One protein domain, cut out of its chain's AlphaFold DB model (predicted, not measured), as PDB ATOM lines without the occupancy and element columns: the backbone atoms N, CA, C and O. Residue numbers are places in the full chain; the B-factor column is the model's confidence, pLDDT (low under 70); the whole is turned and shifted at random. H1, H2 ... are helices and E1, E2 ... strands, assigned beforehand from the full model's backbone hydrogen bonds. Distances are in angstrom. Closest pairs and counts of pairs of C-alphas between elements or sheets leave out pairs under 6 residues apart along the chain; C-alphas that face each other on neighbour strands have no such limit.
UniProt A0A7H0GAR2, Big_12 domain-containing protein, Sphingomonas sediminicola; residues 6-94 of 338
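Overview. This is residues 6 to 94 of the 338 residues of the protein "Big_12 domain-containing protein" of Sphingomonas sediminicola (UniProt A0A7H0GAR2). A strongly twisted, curled sheet of five strands has one helix, H1, over its hollow face, and a small two-strand pair, E2 and E5, covers that same face farther along. The links at the two ends lengthen this trough, which is not closed between E7 and the small pair. The printed part has 89 residues, with one named helix and seven named strands in the order E1, E2, E3, E4, H1, E5, E6, E7. The large sheet runs E3, E4, E1, E6, E7, antiparallel throughout, and the class is mostly strand. The whole is compact, with a radius of gyration of the C-alphas of 12.9 A, yet elongated, with spans of 39 by 24 by 21 A.

Along the chain. E1 holds residues 6 to 15, 25.9 A long, and its C-alpha 6 is at (254.451, 267.745, 223.959). E2 holds residues 22 to 24 and E3 residues 32 to 36. E4, residues 41 to 49, is 22.2 A long and bends by 72 degrees at residue 46. H1, residues 50 to 58, follows directly, is 12.3 A long and begins with C-alpha 50 at (252.037, 265.592, 229.388). E5 holds residues 61 to 63. E6, residues 72 to 80, is 26.5 A long. E7, residues 89 to 93, ends with C-alpha 93 at (269.183, 248.230, 232.038).

Arrangement. In the large sheet, E1 is an inner strand between E4 and E6. N 10 and O 77 of E1 and E6 are 2.8 A apart, within hydrogen-bond range, as are N 44 and O 9 of E4 and E1, also 2.8 A apart. E3 and E4 form a hairpin, with N 34 and O 43 at 2.9 A. E6 and E7 form another, with N 74 and O 91 at 2.8 A. E3 and E7 are the edge strands. H1 is on this sheet at a height of 9.6 A, over E1, and runs along the strands, at 24 degrees to E1 on the local plane. The closest C-alphas of E1 and H1 are those of Leu 6 and Leu 50, 6.3 A apart. In H1 every O i to N i+4 pair is within hydrogen-bond range. E2 and E5 are antiparallel neighbours, with N 22 and O 63 at 2.8 A. The closest C-alphas of E2 and E4 are those of Leu 23 and Leu 42, 6.3 A apart. E5 and E7 are only just apart, 8.1 A at their closest.

Size, cuts and confidence. The C-alphas farthest apart are those of Leu 67 and Gly 82, 40.8 A. The printed part has no cut and no long link. The mean pLDDT of the printed part is 95.1, and no printed residue is under 70.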
ATOM      1  N   LEU A   6     253.224 268.213 224.600       95.31
ATOM      2  CA  LEU A   6     254.451 267.745 223.959       95.31
ATOM      3  C   LEU A   6     254.141 267.314 222.525       95.31
ATOM      4  O   LEU A   6     253.007 266.930 222.236       95.31
ATOM      5  N   ASN A   7     255.126 267.400 221.629       95.81
ATOM      6  CA  ASN A   7     254.979 267.004 220.222       95.81
ATOM      7  C   ASN A   7     255.917 265.862 219.794       95.81
ATOM      8  O   ASN A   7     255.741 265.301 218.705       95.81
ATOM      9  N   GLY A   8     256.888 265.504 220.637       97.19
ATOM     10  CA  GLY A   8     257.836 264.440 220.348       97.19
ATOM     11  C   GLY A   8     258.593 263.939 221.574       97.19
ATOM     12  O   GLY A   8     258.609 264.579 222.626       97.19
ATOM     13  N   ALA A   9     259.227 262.780 221.417       98.00
ATOM     14  CA  ALA A   9     260.244 262.277 222.331       98.00
ATOM     15  C   ALA A   9     261.285 261.445 221.574       98.00
ATOM     16  O   ALA A   9     260.955 260.772 220.594       98.00
ATOM     17  N   THR A  10     262.524 261.452 222.044       98.12
ATOM     18  CA  THR A  10     263.599 260.575 221.581       98.12
ATOM     19  C   THR A  10     264.053 259.690 222.736       98.12
ATOM     20  O   THR A  10     264.290 260.148 223.854       98.12
ATOM     21  N   ILE A  11     264.132 258.387 222.472       98.56
ATOM     22  CA  ILE A  11     264.588 257.381 223.427       98.56
ATOM     23  C   ILE A  11     265.688 256.591 222.743       98.56
ATOM     24  O   ILE A  11     265.443 255.973 221.710       98.56
ATOM     25  N   GLN A  12     266.904 256.622 223.280       98.25
ATOM     26  CA  GLN A  12     268.048 256.024 222.600       98.25
ATOM     27  C   GLN A  12     268.891 255.162 223.522       98.25
ATOM     28  O   GLN A  12     269.233 255.564 224.628       98.25
ATOM     29  N   ILE A  13     269.287 253.989 223.027       97.94
ATOM     30  CA  ILE A  13     270.321 253.170 223.659       97.94
ATOM     31  C   ILE A  13     271.681 253.799 223.333       97.94
ATOM     32  O   ILE A  13     272.234 253.584 222.254       97.94
ATOM     33  N   THR A  14     272.205 254.609 224.248       96.75
ATOM     34  CA  THR A  14     273.442 255.390 224.068       96.75
ATOM     35  C   THR A  14     274.682 254.689 224.607       96.75
ATOM     36  O   THR A  14     275.788 254.963 224.145       96.75
ATOM     37  N   GLY A  15     274.514 253.758 225.550       95.50
ATOM     38  CA  GLY A  15     275.605 252.994 226.156       95.50
ATOM     39  C   GLY A  15     275.433 251.491 225.973       95.50
ATOM     40  O   GLY A  15     274.336 250.965 226.145       95.50
ATOM     41  N   GLY A  16     276.525 250.800 225.631       93.31
ATOM     42  CA  GLY A  16     276.611 249.336 225.636       93.31
ATOM     43  C   GLY A  16     275.776 248.603 224.585       93.31
ATOM     44  O   GLY A  16     275.673 247.385 224.678       93.31
ATOM     45  N   ARG A  17     275.180 249.311 223.616       93.94
ATOM     46  CA  ARG A  17     274.285 248.754 222.589       93.94
ATOM     47  C   ARG A  17     274.902 247.554 221.861       93.94
ATOM     48  O   ARG A  17     276.036 247.629 221.393       93.94
ATOM     49  N   GLN A  18     274.120 246.495 221.700       92.44
ATOM     50  CA  GLN A  18     274.457 245.284 220.954       92.44
ATOM     51  C   GLN A  18     273.491 245.095 219.778       92.44
ATOM     52  O   GLN A  18     272.387 245.648 219.743       92.44
ATOM     53  N   ALA A  19     273.905 244.300 218.792       89.88
ATOM     54  CA  ALA A  19     273.006 243.876 217.725       89.88
ATOM     55  C   ALA A  19     271.835 243.065 218.314       89.88
ATOM     56  O   ALA A  19     272.042 242.212 219.174       89.88
ATOM     57  N   GLY A  20     270.615 243.346 217.852       90.62
ATOM     58  CA  GLY A  20     269.391 242.710 218.354       90.62
ATOM     59  C   GLY A  20     268.748 243.398 219.561       90.62
ATOM     60  O   GLY A  20     267.672 242.978 219.978       90.62
ATOM     61  N   ASP A  21     269.339 244.470 220.099       95.81
ATOM     62  CA  ASP A  21     268.638 245.315 221.068       95.81
ATOM     63  C   ASP A  21     267.462 246.058 220.406       95.81
ATOM     64  O   ASP A  21     267.582 246.571 219.283       95.81
ATOM     65  N   THR A  22     266.343 246.182 221.121       97.19
ATOM     66  CA  THR A  22     265.151 246.919 220.687       97.19
ATOM     67  C   THR A  22     264.561 247.787 221.795       97.19
ATOM     68  O   THR A  22     264.663 247.485 222.985       97.19
ATOM     69  N   LEU A  23     263.905 248.872 221.380       98.12
ATOM     70  CA  LEU A  23     262.989 249.654 222.206       98.12
ATOM     71  C   LEU A  23     261.593 249.495 221.609       98.12
ATOM     72  O   LEU A  23     261.300 250.046 220.545       98.12
ATOM     73  N   ASN A  24     260.753 248.695 222.259       97.81
ATOM     74  CA  ASN A  24     259.440 248.340 221.737       97.81
ATOM     75  C   ASN A  24     258.386 249.308 222.271       97.81
ATOM     76  O   ASN A  24     258.295 249.545 223.476       97.81
ATOM     77  N   PHE A  25     257.564 249.828 221.364       98.38
ATOM     78  CA  PHE A  25     256.469 250.738 221.669       98.38
ATOM     79  C   PHE A  25     255.262 250.411 220.792       98.38
ATOM     80  O   PHE A  25     255.412 250.089 219.615       98.38
ATOM     81  N   THR A  26     254.063 250.505 221.362       98.38
ATOM     82  CA  THR A  26     252.802 250.395 220.619       98.38
ATOM     83  C   THR A  26     252.152 251.768 220.538       98.38
ATOM     84  O   THR A  26     252.006 252.441 221.557       98.38
ATOM     85  N   ASN A  27     251.759 252.175 219.329       98.38
ATOM     86  CA  ASN A  27     251.105 253.462 219.095       98.38
ATOM     87  C   ASN A  27     249.860 253.602 219.978       98.38
ATOM     88  O   ASN A  27     249.009 252.713 220.013       98.38
ATOM     89  N   GLN A  28     249.745 254.733 220.668       97.94
ATOM     90  CA  GLN A  28     248.675 254.982 221.634       97.94
ATOM     91  C   GLN A  28     248.504 256.480 221.873       97.94
ATOM     92  O   GLN A  28     249.440 257.252 221.687       97.94
ATOM     93  N   ASN A  29     247.317 256.900 222.315       96.19
ATOM     94  CA  ASN A  29     247.044 258.277 222.754       96.19
ATOM     95  C   ASN A  29     247.417 259.378 221.734       96.19
ATOM     96  O   ASN A  29     247.755 260.492 222.128       96.19
ATOM     97  N   GLY A  30     247.370 259.065 220.432       96.19
ATOM     98  CA  GLY A  30     247.772 259.981 219.354       96.19
ATOM     99  C   GLY A  30     249.285 260.075 219.112       96.19
ATOM    100  O   GLY A  30     249.711 260.889 218.299       96.19
ATOM    101  N   ILE A  31     250.083 259.241 219.783       98.56
ATOM    102  CA  ILE A  31     251.543 259.182 219.686       98.56
ATOM    103  C   ILE A  31     251.940 257.949 218.865       98.56
ATOM    104  O   ILE A  31     251.501 256.830 219.148       98.56
ATOM    105  N   SER A  32     252.784 258.153 217.855       98.50
ATOM    106  CA  SER A  32     253.346 257.093 217.014       98.50
ATOM    107  C   SER A  32     254.827 256.891 217.308       98.50
ATOM    108  O   SER A  32     255.541 257.871 217.495       98.50
ATOM    109  N   GLY A  33     255.295 255.642 217.330       98.31
ATOM    110  CA  GLY A  33     256.707 255.307 217.525       98.31
ATOM    111  C   GLY A  33     257.363 254.725 216.277       98.31
ATOM    112  O   GLY A  33     256.746 253.964 215.535       98.31
ATOM    113  N   SER A  34     258.633 255.060 216.066       98.19
ATOM    114  CA  SER A  34     259.475 254.485 215.014       98.19
ATOM    115  C   SER A  34     260.858 254.158 215.568       98.19
ATOM    116  O   SER A  34     261.572 255.057 216.013       98.19
ATOM    117  N   TYR A  35     261.225 252.874 215.570       98.31
ATOM    118  CA  TYR A  35     262.528 252.405 216.042       98.31
ATOM    119  C   TYR A  35     263.497 252.200 214.878       98.31
ATOM    120  O   TYR A  35     263.198 251.488 213.919       98.31
ATOM    121  N   ASN A  36     264.693 252.774 214.991       97.50
ATOM    122  CA  ASN A  36     265.793 252.545 214.071       97.50
ATOM    123  C   ASN A  36     266.807 251.570 214.692       97.50
ATOM    124  O   ASN A  36     267.634 251.946 215.525       97.50
ATOM    125  N   SER A  37     266.790 250.319 214.230       95.25
ATOM    126  CA  SER A  37     267.678 249.251 214.714       95.25
ATOM    127  C   SER A  37     269.164 249.491 214.431       95.25
ATOM    128  O   SER A  37     270.014 248.885 215.083       95.25
ATOM    129  N   SER A  38     269.515 250.387 213.504       94.75
ATOM    130  CA  SER A  38     270.915 250.728 213.224       94.75
ATOM    131  C   SER A  38     271.494 251.725 214.230       94.75
ATOM    132  O   SER A  38     272.687 251.656 214.511       94.75
ATOM    133  N   THR A  39     270.666 252.587 214.827       95.94
ATOM    134  CA  THR A  39     271.104 253.629 215.773       95.94
ATOM    135  C   THR A  39     270.643 253.385 217.209       95.94
ATOM    136  O   THR A  39     271.159 254.020 218.126       95.94
ATOM    137  N   GLY A  40     269.683 252.482 217.429       97.19
ATOM    138  CA  GLY A  40     269.074 252.266 218.741       97.19
ATOM    139  C   GLY A  40     268.127 253.384 219.176       97.19
ATOM    140  O   GLY A  40     267.812 253.463 220.360       97.19
ATOM    141  N   LEU A  41     267.717 254.259 218.251       98.25
ATOM    142  CA  LEU A  41     266.827 255.388 218.511       98.25
ATOM    143  C   LEU A  41     265.374 254.998 218.233       98.25
ATOM    144  O   LEU A  41     265.029 254.634 217.109       98.25
ATOM    145  N   LEU A  42     264.524 255.119 219.245       98.62
ATOM    146  CA  LEU A  42     263.075 255.178 219.126       98.62
ATOM    147  C   LEU A  42     262.643 256.646 219.120       98.62
ATOM    148  O   LEU A  42     262.865 257.374 220.087       98.62
ATOM    149  N   THR A  43     261.994 257.062 218.038       98.44
ATOM    150  CA  THR A  43     261.395 258.393 217.917       98.44
ATOM    151  C   THR A  43     259.893 258.285 218.119       98.44
ATOM    152  O   THR A  43     259.227 257.550 217.388       98.44
ATOM    153  N   LEU A  44     259.361 259.032 219.083       98.56
ATOM    154  CA  LEU A  44     257.930 259.220 219.289       98.56
ATOM    155  C   LEU A  44     257.489 260.560 218.697       98.56
ATOM    156  O   LEU A  44     258.126 261.582 218.949       98.56
ATOM    157  N   THR A  45     256.384 260.577 217.956       97.88
ATOM    158  CA  THR A  45     255.814 261.785 217.340       97.88
ATOM    159  C   THR A  45     254.311 261.886 217.584       97.88
ATOM    160  O   THR A  45     253.623 260.869 217.672       97.88
ATOM    161  N   GLY A  46     253.798 263.114 217.665       96.81
ATOM    162  CA  GLY A  46     252.366 263.406 217.779       96.81
ATOM    163  C   GLY A  46     252.065 264.360 218.932       96.81
ATOM    164  O   GLY A  46     252.574 264.196 220.029       96.81
ATOM    165  N   THR A  47     251.231 265.375 218.706       96.06
ATOM    166  CA  THR A  47     250.898 266.331 219.771       96.06
ATOM    167  C   THR A  47     249.952 265.701 220.791       96.06
ATOM    168  O   THR A  47     248.842 265.304 220.436       96.06
ATOM    169  N   ALA A  48     250.366 265.639 222.057       96.38
ATOM    170  CA  ALA A  48     249.567 265.082 223.144       96.38
ATOM    171  C   ALA A  48     249.855 265.767 224.492       96.38
ATOM    172  O   ALA A  48     250.800 266.546 224.646       96.38
ATOM    173  N   THR A  49     249.022 265.477 225.493       95.31
ATOM    174  CA  THR A  49     249.192 265.998 226.855       95.31
ATOM    175  C   THR A  49     250.430 265.407 227.532       95.31
ATOM    176  O   THR A  49     250.881 264.309 227.194       95.31
ATOM    177  N   LEU A  50     250.939 266.098 228.558       93.25
ATOM    178  CA  LEU A  50     252.037 265.592 229.388       93.25
ATOM    179  C   LEU A  50     251.737 264.200 229.973       93.25
ATOM    180  O   LEU A  50     252.586 263.317 229.915       93.25
ATOM    181  N   ALA A  51     250.518 263.981 230.478       95.19
ATOM    182  CA  ALA A  51     250.108 262.699 231.055       95.19
ATOM    183  C   ALA A  51     250.121 261.557 230.021       95.19
ATOM    184  O   ALA A  51     250.558 260.448 230.327       95.19
ATOM    185  N   ASN A  52     249.704 261.831 228.780       96.88
ATOM    186  CA  ASN A  52     249.732 260.835 227.708       96.88
ATOM    187  C   ASN A  52     251.166 260.462 227.321       96.88
ATOM    188  O   ASN A  52     251.446 259.285 227.099       96.88
ATOM    189  N   TYR A  53     252.079 261.434 227.279       96.44
ATOM    190  CA  TYR A  53     253.499 261.172 227.038       96.44
ATOM    191  C   TYR A  53     254.170 260.437 228.200       96.44
ATOM    192  O   TYR A  53     254.976 259.544 227.960       96.44
ATOM    193  N   GLN A  54     253.809 260.739 229.449       95.38
ATOM    194  CA  GLN A  54     254.276 259.972 230.609       95.38
ATOM    195  C   GLN A  54     253.852 258.502 230.513       95.38
ATOM    196  O   GLN A  54     254.697 257.617 230.647       95.38
ATOM    197  N   ALA A  55     252.579 258.235 230.202       97.25
ATOM    198  CA  ALA A  55     252.087 256.875 229.982       97.25
ATOM    199  C   ALA A  55     252.796 256.191 228.797       97.25
ATOM    200  O   ALA A  55     253.160 255.018 228.881       97.25
ATOM    201  N   ALA A  56     253.048 256.932 227.713       97.88
ATOM    202  CA  ALA A  56     253.764 256.422 226.552       97.88
ATOM    203  C   ALA A  56     255.199 255.997 226.894       97.88
ATOM    204  O   ALA A  56     255.584 254.870 226.590       97.88
ATOM    205  N   LEU A  57     255.962 256.854 227.576       97.06
ATOM    206  CA  LEU A  57     257.340 256.562 227.978       97.06
ATOM    207  C   LEU A  57     257.422 255.377 228.948       97.06
ATOM    208  O   LEU A  57     258.295 254.527 228.796       97.06
ATOM    209  N   GLN A  58     256.483 255.272 229.893       96.56
ATOM    210  CA  GLN A  58     256.414 254.152 230.842       96.56
ATOM    211  C   GLN A  58     256.069 252.810 230.183       96.56
ATOM    212  O   GLN A  58     256.386 251.760 230.734       96.56
ATOM    213  N   SER A  59     255.422 252.828 229.016       97.44
ATOM    214  CA  SER A  59     255.058 251.607 228.287       97.44
ATOM    215  C   SER A  59     256.189 251.025 227.433       97.44
ATOM    216  O   SER A  59     256.049 249.920 226.908       97.44
ATOM    217  N   ILE A  60     257.292 251.762 227.257       97.94
ATOM    218  CA  ILE A  60     258.417 251.307 226.438       97.94
ATOM    219  C   ILE A  60     259.082 250.125 227.135       97.94
ATOM    220  O   ILE A  60     259.473 250.206 228.298       97.94
ATOM    221  N   THR A  61     259.255 249.035 226.396       96.94
ATOM    222  CA  THR A  61     259.988 247.862 226.881       96.94
ATOM    223  C   THR A  61     261.304 247.716 226.135       96.94
ATOM    224  O   THR A  61     261.382 247.931 224.925       96.94
ATOM    225  N   PHE A  62     262.351 247.346 226.865       95.94
ATOM    226  CA  PHE A  62     263.633 246.973 226.284       95.94
ATOM    227  C   PHE A  62     263.631 245.477 225.944       95.94
ATOM    228  O   PHE A  62     263.237 244.657 226.773       95.94
ATOM    229  N   GLY A  63     264.085 245.128 224.740       93.88
ATOM    230  CA  GLY A  63     264.350 243.749 224.326       93.88
ATOM    231  C   GLY A  63     265.807 243.579 223.905       93.88
ATOM    232  O   GLY A  63     266.417 244.515 223.395       93.88
ATOM    233  N   THR A  64     266.377 242.391 224.102       92.31
ATOM    234  CA  THR A  64     267.703 242.043 223.574       92.31
ATOM    235  C   THR A  64     267.794 240.559 223.255       92.31
ATOM    236  O   THR A  64     267.166 239.735 223.915       92.31
ATOM    237  N   THR A  65     268.615 240.222 222.263       88.19
ATOM    238  CA  THR A  65     269.067 238.850 221.995       88.19
ATOM    239  C   THR A  65     270.474 238.587 222.545       88.19
ATOM    240  O   THR A  65     270.993 237.488 222.392       88.19
ATOM    241  N   SER A  66     271.122 239.588 223.156       83.81
ATOM    242  CA  SER A  66     272.455 239.472 223.751       83.81
ATOM    243  C   SER A  66     272.336 239.257 225.255       83.81
ATOM    244  O   SER A  66     272.107 240.204 226.005       83.81
ATOM    245  N   LEU A  67     272.561 238.027 225.710       80.19
ATOM    246  CA  LEU A  67     272.613 237.676 227.133       80.19
ATOM    247  C   LEU A  67     274.015 237.918 227.715       80.19
ATOM    248  O   LEU A  67     274.621 237.035 228.313       80.19
ATOM    249  N   SER A  68     274.573 239.112 227.490       79.75
ATOM    250  CA  SER A  68     275.862 239.526 228.068       79.75
ATOM    251  C   SER A  68     275.656 240.419 229.289       79.75
ATOM    252  O   SER A  68     274.675 241.150 229.361       79.75
ATOM    253  N   THR A  69     276.625 240.465 230.210       84.25
ATOM    254  CA  THR A  69     276.587 241.383 231.369       84.25
ATOM    255  C   THR A  69     276.800 242.855 231.001       84.25
ATOM    256  O   THR A  69     276.878 243.707 231.886       84.25
ATOM    257  N   THR A  70     276.959 243.177 229.713       89.38
ATOM    258  CA  THR A  70     277.127 244.561 229.273       89.38
ATOM    259  C   THR A  70     275.846 245.319 229.600       89.38
ATOM    260  O   THR A  70     274.772 244.986 229.107       89.38
ATOM    261  N   GLN A  71     275.958 246.343 230.432       93.31
ATOM    262  CA  GLN A  71     274.840 247.199 230.799       93.31
ATOM    263  C   GLN A  71     274.393 248.052 229.603       93.31
ATOM    264  O   GLN A  71     275.214 248.411 228.754       93.31
ATOM    265  N   ARG A  72     273.100 248.388 229.527       95.31
ATOM    266  CA  ARG A  72     272.594 249.373 228.560       95.31
ATOM    267  C   ARG A  72     272.241 250.671 229.247       95.31
ATOM    268  O   ARG A  72     271.525 250.666 230.245       95.31
ATOM    269  N   THR A  73     272.691 251.771 228.662       97.19
ATOM    270  CA  THR A  73     272.251 253.111 229.051       97.19
ATOM    271  C   THR A  73     271.222 253.582 228.042       97.19
ATOM    272  O   THR A  73     271.508 253.614 226.843       97.19
ATOM    273  N   ILE A  74     270.033 253.926 228.525       98.00
ATOM    274  CA  ILE A  74     268.938 254.470 227.727       98.00
ATOM    275  C   ILE A  74     268.756 255.928 228.124       98.00
ATOM    276  O   ILE A  74     268.557 256.225 229.299       98.00
ATOM    277  N   THR A  75     268.821 256.832 227.157       98.00
ATOM    278  CA  THR A  75     268.544 258.254 227.361       98.00
ATOM    279  C   THR A  75     267.151 258.609 226.881       98.00
ATOM    280  O   THR A  75     266.704 258.076 225.864       98.00
ATOM    281  N   PHE A  76     266.512 259.547 227.568       97.81
ATOM    282  CA  PHE A  76     265.190 260.066 227.251       97.81
ATOM    283  C   PHE A  76     265.254 261.582 227.110       97.81
ATOM    284  O   PHE A  76     265.819 262.271 227.959       97.81
ATOM    285  N   GLU A  77     264.629 262.095 226.062       97.44
ATOM    286  CA  GLU A  77     264.408 263.520 225.863       97.44
ATOM    287  C   GLU A  77     263.008 263.714 225.281       97.44
ATOM    288  O   GLU A  77     262.580 262.985 224.386       97.44
ATOM    289  N   VAL A  78     262.260 264.667 225.821       96.38
ATOM    290  CA  VAL A  78     260.937 265.051 225.314       96.38
ATOM    291  C   VAL A  78     261.014 266.441 224.708       96.38
ATOM    292  O   VAL A  78     261.795 267.271 225.165       96.38
ATOM    293  N   THR A  79     260.177 266.713 223.714       95.19
ATOM    294  CA  THR A  79     260.139 267.996 223.008       95.19
ATOM    295  C   THR A  79     258.755 268.613 223.149       95.19
ATOM    296  O   THR A  79     257.736 267.958 222.894       95.19
ATOM    297  N   ASP A  80     258.701 269.870 223.592       92.44
ATOM    298  CA  ASP A  80     257.442 270.607 223.640       92.44
ATOM    299  C   ASP A  80     256.993 271.106 222.261       92.44
ATOM    300  O   ASP A  80     257.732 271.097 221.279       92.44
ATOM    301  N   THR A  81     255.754 271.589 222.178       89.69
ATOM    302  CA  THR A  81     255.205 272.167 220.940       89.69
ATOM    303  C   THR A  81     255.949 273.415 220.445       89.69
ATOM    304  O   THR A  81     255.738 273.822 219.306       89.69
ATOM    305  N   GLY A  82     256.803 274.026 221.276       87.94
ATOM    306  CA  GLY A  82     257.722 275.101 220.896       87.94
ATOM    307  C   GLY A  82     259.043 274.589 220.308       87.94
ATOM    308  O   GLY A  82     259.931 275.391 220.031       87.94
ATOM    309  N   ASN A  83     259.171 273.274 220.107       87.75
ATOM    310  CA  ASN A  83     260.372 272.578 219.644       87.75
ATOM    311  C   ASN A  83     261.578 272.738 220.579       87.75
ATOM    312  O   ASN A  83     262.722 272.665 220.131       87.75
ATOM    313  N   THR A  84     261.330 272.944 221.875       89.31
ATOM    314  CA  THR A  84     262.388 272.987 222.887       89.31
ATOM    315  C   THR A  84     262.532 271.606 223.533       89.31
ATOM    316  O   THR A  84     261.558 271.121 224.119       89.31
ATOM    317  N   PRO A  85     263.711 270.960 223.461       92.00
ATOM    318  CA  PRO A  85     263.943 269.698 224.153       92.00
ATOM    319  C   PRO A  85     264.074 269.872 225.674       92.00
ATOM    320  O   PRO A  85     264.455 270.939 226.168       92.00
ATOM    321  N   SER A  86     263.770 268.823 226.438       94.69
ATOM    322  CA  SER A  86     264.101 268.753 227.864       94.69
ATOM    323  C   SER A  86     265.603 268.570 228.086       94.69
ATOM    324  O   SER A  86     266.365 268.294 227.168       94.69
ATOM    325  N   ALA A  87     266.028 268.648 229.349       93.88
ATOM    326  CA  ALA A  87     267.263 267.982 229.740       93.88
ATOM    327  C   ALA A  87     267.146 266.469 229.478       93.88
ATOM    328  O   ALA A  87     266.051 265.902 229.563       93.88
ATOM    329  N   THR A  88     268.274 265.834 229.173       96.00
ATOM    330  CA  THR A  88     268.349 264.387 228.990       96.00
ATOM    331  C   THR A  88     268.242 263.675 230.335       96.00
ATOM    332  O   THR A  88     268.985 263.995 231.264       96.00
ATOM    333  N   ASP A  89     267.356 262.687 230.422       96.62
ATOM    334  CA  ASP A  89     267.283 261.748 231.546       96.62
ATOM    335  C   ASP A  89     267.883 260.392 231.151       96.62
ATOM    336  O   ASP A  89     267.934 260.053 229.966       96.62
ATOM    337  N   THR A  90     268.353 259.610 232.121       96.62
ATOM    338  CA  THR A  90     269.033 258.331 231.878       96.62
ATOM    339  C   THR A  90     268.448 257.208 232.716       96.62
ATOM    340  O   THR A  90     268.403 257.300 233.940       96.62
ATOM    341  N   ALA A  91     268.119 256.097 232.064       95.88
ATOM    342  CA  ALA A  91     267.862 254.822 232.710       95.88
ATOM    343  C   ALA A  91     268.945 253.809 232.352       95.88
ATOM    344  O   ALA A  91     269.618 253.887 231.322       95.88
ATOM    345  N   VAL A  92     269.083 252.824 233.224       96.12
ATOM    346  CA  VAL A  92     270.090 251.784 233.116       96.12
ATOM    347  C   VAL A  92     269.398 250.431 233.130       96.12
ATOM    348  O   VAL A  92     268.630 250.135 234.044       96.12
ATOM    349  N   VAL A  93     269.687 249.603 232.128       93.50
ATOM    350  CA  VAL A  93     269.183 248.230 232.038       93.50
ATOM    351  C   VAL A  93     270.329 247.263 232.299       93.50
ATOM    352  O   VAL A  93     271.316 247.222 231.558       93.50
ATOM    353  N   ASN A  94     270.182 246.477 233.361       90.38
ATOM    354  CA  ASN A  94     271.074 245.367 233.671       90.38
ATOM    355  C   ASN A  94     270.589 244.120 232.936       90.38
ATOM    356  O   ASN A  94     269.418 243.757 233.049       90.38
TER     357      ASN A  94